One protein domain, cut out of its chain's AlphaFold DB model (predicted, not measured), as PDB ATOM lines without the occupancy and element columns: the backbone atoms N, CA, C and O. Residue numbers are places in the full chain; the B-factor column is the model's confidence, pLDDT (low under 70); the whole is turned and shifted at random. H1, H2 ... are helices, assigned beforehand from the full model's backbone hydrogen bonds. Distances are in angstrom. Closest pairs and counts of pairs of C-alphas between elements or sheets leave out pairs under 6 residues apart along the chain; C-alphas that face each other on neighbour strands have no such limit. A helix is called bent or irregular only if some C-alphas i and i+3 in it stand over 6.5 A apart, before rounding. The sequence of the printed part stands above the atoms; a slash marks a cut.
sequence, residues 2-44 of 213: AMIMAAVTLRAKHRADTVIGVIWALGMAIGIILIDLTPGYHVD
ATOM      1  N   ALA A   2     -18.516 -13.786  35.217       76.00
ATOM      2  CA  ALA A   2     -17.582 -14.683  34.515       76.00
ATOM      3  C   ALA A   2     -17.312 -16.025  35.236       76.00
ATOM      4  O   ALA A   2     -17.391 -17.084  34.626       76.00
ATOM      5  N   MET A   3     -17.104 -16.005  36.558       82.31
ATOM      6  CA  MET A   3     -16.917 -17.231  37.355       82.31
ATOM      7  C   MET A   3     -18.171 -18.117  37.409       82.31
ATOM      8  O   MET A   3     -18.072 -19.339  37.394       82.31
ATOM      9  N   ILE A   4     -19.359 -17.507  37.432       79.94
ATOM     10  CA  ILE A   4     -20.633 -18.240  37.390       79.94
ATOM     11  C   ILE A   4     -20.767 -18.930  36.029       79.94
ATOM     12  O   ILE A   4     -21.098 -20.109  35.976       79.94
ATOM     13  N   MET A   5     -20.415 -18.233  34.944       77.75
ATOM     14  CA  MET A   5     -20.384 -18.818  33.603       77.75
ATOM     15  C   MET A   5     -19.412 -19.988  33.513       77.75
ATOM     16  O   MET A   5     -19.796 -21.053  33.045       77.75
ATOM     17  N   ALA A   6     -18.190 -19.829  34.021       78.56
ATOM     18  CA  ALA A   6     -17.213 -20.910  34.048       78.56
ATOM     19  C   ALA A   6     -17.755 -22.155  34.782       78.56
ATOM     20  O   ALA A   6     -17.633 -23.272  34.284       78.56
ATOM     21  N   ALA A   7     -18.439 -21.970  35.916       79.62
ATOM     22  CA  ALA A   7     -19.061 -23.068  36.655       79.62
ATOM     23  C   ALA A   7     -20.220 -23.743  35.891       79.62
ATOM     24  O   ALA A   7     -20.359 -24.966  35.941       79.62
ATOM     25  N   VAL A   8     -21.041 -22.970  35.172       79.25
ATOM     26  CA  VAL A   8     -22.170 -23.492  34.383       79.25
ATOM     27  C   VAL A   8     -21.684 -24.276  33.163       79.25
ATOM     28  O   VAL A   8     -22.158 -25.388  32.916       79.25
ATOM     29  N   THR A   9     -20.701 -23.750  32.433       77.12
ATOM     30  CA  THR A   9     -20.176 -24.390  31.219       77.12
ATOM     31  C   THR A   9     -19.505 -25.731  31.514       77.12
ATOM     32  O   THR A   9     -19.598 -26.652  30.704       77.12
ATOM     33  N   LEU A  10     -18.909 -25.893  32.703       74.56
ATOM     34  CA  LEU A  10     -18.339 -27.169  33.151       74.56
ATOM     35  C   LEU A  10     -19.392 -28.279  33.336       74.56
ATOM     36  O   LEU A  10     -19.046 -29.453  33.240       74.56
ATOM     37  N   ARG A  11     -20.665 -27.936  33.591       73.00
ATOM     38  CA  ARG A  11     -21.756 -28.910  33.798       73.00
ATOM     39  C   ARG A  11     -22.639 -29.123  32.567       73.00
ATOM     40  O   ARG A  11     -23.245 -30.182  32.447       73.00
ATOM     41  N   ALA A  12     -22.737 -28.141  31.668       69.12
ATOM     42  CA  ALA A  12     -23.691 -28.165  30.556       69.12
ATOM     43  C   ALA A  12     -23.117 -27.585  29.247       69.12
ATOM     44  O   ALA A  12     -23.665 -26.635  28.688       69.12
ATOM     45  N   LYS A  13     -22.040 -28.187  28.717       66.25
ATOM     46  CA  LYS A  13     -21.393 -27.751  27.458       66.25
ATOM     47  C   LYS A  13     -22.360 -27.613  26.270       66.25
ATOM     48  O   LYS A  13     -22.270 -26.644  25.533       66.25
ATOM     49  N   HIS A  14     -23.316 -28.534  26.111       64.25
ATOM     50  CA  HIS A  14     -24.241 -28.564  24.962       64.25
ATOM     51  C   HIS A  14     -25.296 -27.440  24.937       64.25
ATOM     52  O   HIS A  14     -25.995 -27.290  23.940       64.25
ATOM     53  N   ARG A  15     -25.450 -26.663  26.017       73.69
ATOM     54  CA  ARG A  15     -26.383 -25.517  26.080       73.69
ATOM     55  C   ARG A  15     -25.698 -24.227  26.526       73.69
ATOM     56  O   ARG A  15     -26.382 -23.264  26.873       73.69
ATOM     57  N   ALA A  16     -24.366 -24.214  26.536       76.12
ATOM     58  CA  ALA A  16     -23.591 -23.078  27.007       76.12
ATOM     59  C   ALA A  16     -23.947 -21.807  26.225       76.12
ATOM     60  O   ALA A  16     -24.228 -20.793  26.850       76.12
ATOM     61  N   ASP A  17     -24.073 -21.887  24.899       80.31
ATOM     62  CA  ASP A  17     -24.387 -20.742  24.032       80.31
ATOM     63  C   ASP A  17     -25.738 -20.099  24.368       80.31
ATOM     64  O   ASP A  17     -25.846 -18.877  24.489       80.31
ATOM     65  N   THR A  18     -26.771 -20.915  24.605       83.94
ATOM     66  CA  THR A  18     -28.089 -20.419  25.024       83.94
ATOM     67  C   THR A  18     -28.015 -19.754  26.394       83.94
ATOM     68  O   THR A  18     -28.579 -18.681  26.594       83.94
ATOM     69  N   VAL A  19     -27.304 -20.365  27.345       83.25
ATOM     70  CA  VAL A  19     -27.176 -19.817  28.700       83.25
ATOM     71  C   VAL A  19     -26.353 -18.524  28.705       83.25
ATOM     72  O   VAL A  19     -26.731 -17.578  29.394       83.25
ATOM     73  N   ILE A  20     -25.291 -18.445  27.896       83.25
ATOM     74  CA  ILE A  20     -24.513 -17.220  27.659       83.25
ATOM     75  C   ILE A  20     -25.442 -16.114  27.148       83.25
ATOM     76  O   ILE A  20     -25.452 -15.022  27.717       83.25
ATOM     77  N   GLY A  21     -26.258 -16.406  26.130       85.12
ATOM     78  CA  GLY A  21     -27.199 -15.443  25.553       85.12
ATOM     79  C   GLY A  21     -28.233 -14.931  26.558       85.12
ATOM     80  O   GLY A  21     -28.437 -13.723  26.670       85.12
ATOM     81  N   VAL A  22     -28.842 -15.828  27.342       87.81
ATOM     82  CA  VAL A  22     -29.845 -15.460  28.359       87.81
ATOM     83  C   VAL A  22     -29.228 -14.612  29.472       87.81
ATOM     84  O   VAL A  22     -29.798 -13.590  29.847       87.81
ATOM     85  N   ILE A  23     -28.059 -14.998  29.992       87.25
ATOM     86  CA  ILE A  23     -27.385 -14.254  31.068       87.25
ATOM     87  C   ILE A  23     -26.929 -12.877  30.581       87.25
ATOM     88  O   ILE A  23     -27.041 -11.906  31.329       87.25
ATOM     89  N   TRP A  24     -26.459 -12.774  29.337       85.62
ATOM     90  CA  TRP A  24     -26.101 -11.493  28.735       85.62
ATOM     91  C   TRP A  24     -27.319 -10.579  28.576       85.62
ATOM     92  O   TRP A  24     -27.279  -9.438  29.033       85.62
ATOM     93  N   ALA A  25     -28.420 -11.084  28.009       89.12
ATOM     94  CA  ALA A  25     -29.646 -10.311  27.822       89.12
ATOM     95  C   ALA A  25     -30.238  -9.839  29.160       89.12
ATOM     96  O   ALA A  25     -30.575  -8.665  29.310       89.12
ATOM     97  N   LEU A  26     -30.304 -10.731  30.156       91.56
ATOM     98  CA  LEU A  26     -30.778 -10.400  31.498       91.56
ATOM     99  C   LEU A  26     -29.863  -9.370  32.176       91.56
ATOM    100  O   LEU A  26     -30.348  -8.397  32.745       91.56
ATOM    101  N   GLY A  27     -28.543  -9.562  32.097       89.50
ATOM    102  CA  GLY A  27     -27.560  -8.645  32.674       89.50
ATOM    103  C   GLY A  27     -27.623  -7.247  32.059       89.50
ATOM    104  O   GLY A  27     -27.599  -6.265  32.797       89.50
ATOM    105  N   MET A  28     -27.764  -7.154  30.732       87.88
ATOM    106  CA  MET A  28     -27.950  -5.885  30.021       87.88
ATOM    107  C   MET A  28     -29.259  -5.203  30.423       87.88
ATOM    108  O   MET A  28     -29.245  -4.023  30.761       87.88
ATOM    109  N   ALA A  29     -30.375  -5.938  30.447       90.06
ATOM    110  CA  ALA A  29     -31.673  -5.388  30.832       90.06
ATOM    111  C   ALA A  29     -31.665  -4.849  32.270       90.06
ATOM    112  O   ALA A  29     -32.075  -3.716  32.504       90.06
ATOM    113  N   ILE A  30     -31.140  -5.626  33.225       92.31
ATOM    114  CA  ILE A  30     -31.001  -5.189  34.621       92.31
ATOM    115  C   ILE A  30     -30.093  -3.957  34.711       92.31
ATOM    116  O   ILE A  30     -30.435  -3.003  35.403       92.31
ATOM    117  N   GLY A  31     -28.956  -3.955  34.007       87.94
ATOM    118  CA  GLY A  31     -28.029  -2.823  33.998       87.94
ATOM    119  C   GLY A  31     -28.677  -1.528  33.506       87.94
ATOM    120  O   GLY A  31     -28.518  -0.493  34.146       87.94
ATOM    121  N   ILE A  32     -29.453  -1.598  32.421       85.81
ATOM    122  CA  ILE A  32     -30.180  -0.445  31.871       85.81
ATOM    123  C   ILE A  32     -31.262   0.033  32.845       85.81
ATOM    124  O   ILE A  32     -31.320   1.221  33.136       85.81
ATOM    125  N   ILE A  33     -32.049  -0.875  33.430       89.25
ATOM    126  CA  ILE A  33     -33.079  -0.514  34.421       89.25
ATOM    127  C   ILE A  33     -32.462   0.223  35.620       89.25
ATOM    128  O   ILE A  33     -33.020   1.206  36.098       89.25
ATOM    129  N   LEU A  34     -31.303  -0.229  36.112       89.00
ATOM    130  CA  LEU A  34     -30.604   0.431  37.220       89.00
ATOM    131  C   LEU A  34     -30.089   1.832  36.847       89.00
ATOM    132  O   LEU A  34     -30.100   2.727  37.693       89.00
ATOM    133  N   ILE A  35     -29.655   2.025  35.598       85.75
ATOM    134  CA  ILE A  35     -29.264   3.340  35.075       85.75
ATOM    135  C   ILE A  35     -30.486   4.262  35.003       85.75
ATOM    136  O   ILE A  35     -30.424   5.367  35.533       85.75
ATOM    137  N   ASP A  36     -31.598   3.794  34.435       84.81
ATOM    138  CA  ASP A  36     -32.831   4.580  34.282       84.81
ATOM    139  C   ASP A  36     -33.430   5.005  35.633       84.81
ATOM    140  O   ASP A  36     -33.998   6.089  35.763       84.81
ATOM    141  N   LEU A  37     -33.276   4.169  36.665       87.44
ATOM    142  CA  LEU A  37     -33.693   4.478  38.035       87.44
ATOM    143  C   LEU A  37     -32.806   5.525  38.728       87.44
ATOM    144  O   LEU A  37     -33.199   6.041  39.773       87.44
ATOM    145  N   THR A  38     -31.623   5.832  38.188       84.94
ATOM    146  CA  THR A  38     -30.674   6.782  38.781       84.94
ATOM    147  C   THR A  38     -30.889   8.184  38.187       84.94
ATOM    148  O   THR A  38     -30.466   8.450  37.059       84.94
ATOM    149  N   PRO A  39     -31.531   9.123  38.914       76.50
ATOM    150  CA  PRO A  39     -31.875  10.433  38.367       76.50
ATOM    151  C   PRO A  39     -30.625  11.261  38.041       76.50
ATOM    152  O   PRO A  39     -29.725  11.406  38.866       76.50
ATOM    153  N   GLY A  40     -30.594  11.839  36.837       75.06
ATOM    154  CA  GLY A  40     -29.511  12.709  36.361       75.06
ATOM    155  C   GLY A  40     -28.356  11.997  35.648       75.06
ATOM    156  O   GLY A  40     -27.397  12.663  35.263       75.06
ATOM    157  N   TYR A  41     -28.433  10.676  35.438       69.44
ATOM    158  CA  TYR A  41     -27.395   9.907  34.747       69.44
ATOM    159  C   TYR A  41     -27.858   9.479  33.344       69.44
ATOM    160  O   TYR A  41     -28.531   8.466  33.175       69.44
ATOM    161  N   HIS A  42     -27.495  10.251  32.314       66.50
ATOM    162  CA  HIS A  42     -27.743   9.889  30.914       66.50
ATOM    163  C   HIS A  42     -26.499   9.243  30.310       66.50
ATOM    164  O   HIS A  42     -25.532   9.919  29.963       66.50
ATOM    165  N   VAL A  43     -26.520   7.915  30.206       69.38
ATOM    166  CA  VAL A  43     -25.438   7.153  29.583       69.38
ATOM    167  C   VAL A  43     -25.617   7.143  28.071       69.38
ATOM    168  O   VAL A  43     -26.660   6.728  27.570       69.38
ATOM    169  N   ASP A  44     -24.580   7.539  27.334       75.62
ATOM    170  CA  ASP A  44     -24.555   7.375  25.883       75.62
ATOM    171  C   ASP A  44     -24.281   5.906  25.512       75.62
ATOM    172  O   ASP A  44     -23.137   5.453  25.427       75.62
TER     173      ASP A  44
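AT A GLANCE: This is residues 2 to 44 of the 213 residues of a protein of Desulfobacteraceae bacterium (UniProt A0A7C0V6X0). Picture a lopsided J: one long helix, H2, makes the length of the rod, and the short helix H1 folds back beside its first part. Beyond the far end of H2, a tail with no named element, residues 37 to 44, runs on and then turns aside. The printed part has 43 residues with two named helices, H1 then H2, and no named strand; the class is all helix. It is only just extended, close to loose, with a radius of gyration of the C-alphas of 14.2 A and spans of 42 by 17 by 15 A.

IN THESE COORDINATES: Find C-alpha 2 at (-17.582, -14.683, 34.515); from there H1, residues 2 to 9, runs 10.6 A to C-alpha 9. Next look at C-alpha 13 at (-21.393, -27.751, 27.458), where H2, residues 13 to 36, begins; it runs 35.0 A to C-alpha 36 at (-32.831, 4.580, 34.282). H2 is irregular, with C-alphas 14 and 17 at 7.9 A, and has a kink of 25 degrees near residue 20.

HOW THE PARTS SIT: A tight link of 3 residues joins H1 to H2, and the two form a helical hairpin. They only just touch, with 3 pairs of C-alphas within 8 A, and H2 does this with residues 16 to 20 alone. Look for the closest C-alphas at Thr 9 and Ala 16, 5.6 A apart. The helices run opposite ways at a shallow tilt of 32 degrees. In H1 every O i to N i+4 pair is within hydrogen-bond range; in H2, 18 of 20 are.

THE WHOLE: The two C-alphas farthest apart, those of His 14 and Gly 40, are 43.1 A apart. Residues 10 to 15, 24 to 31 and 36 to 42 stand free. The printed part has no cut. Its mean pLDDT is 80.7; look for values under 70 at residues 12 to 14 and 41 to 43 of this model.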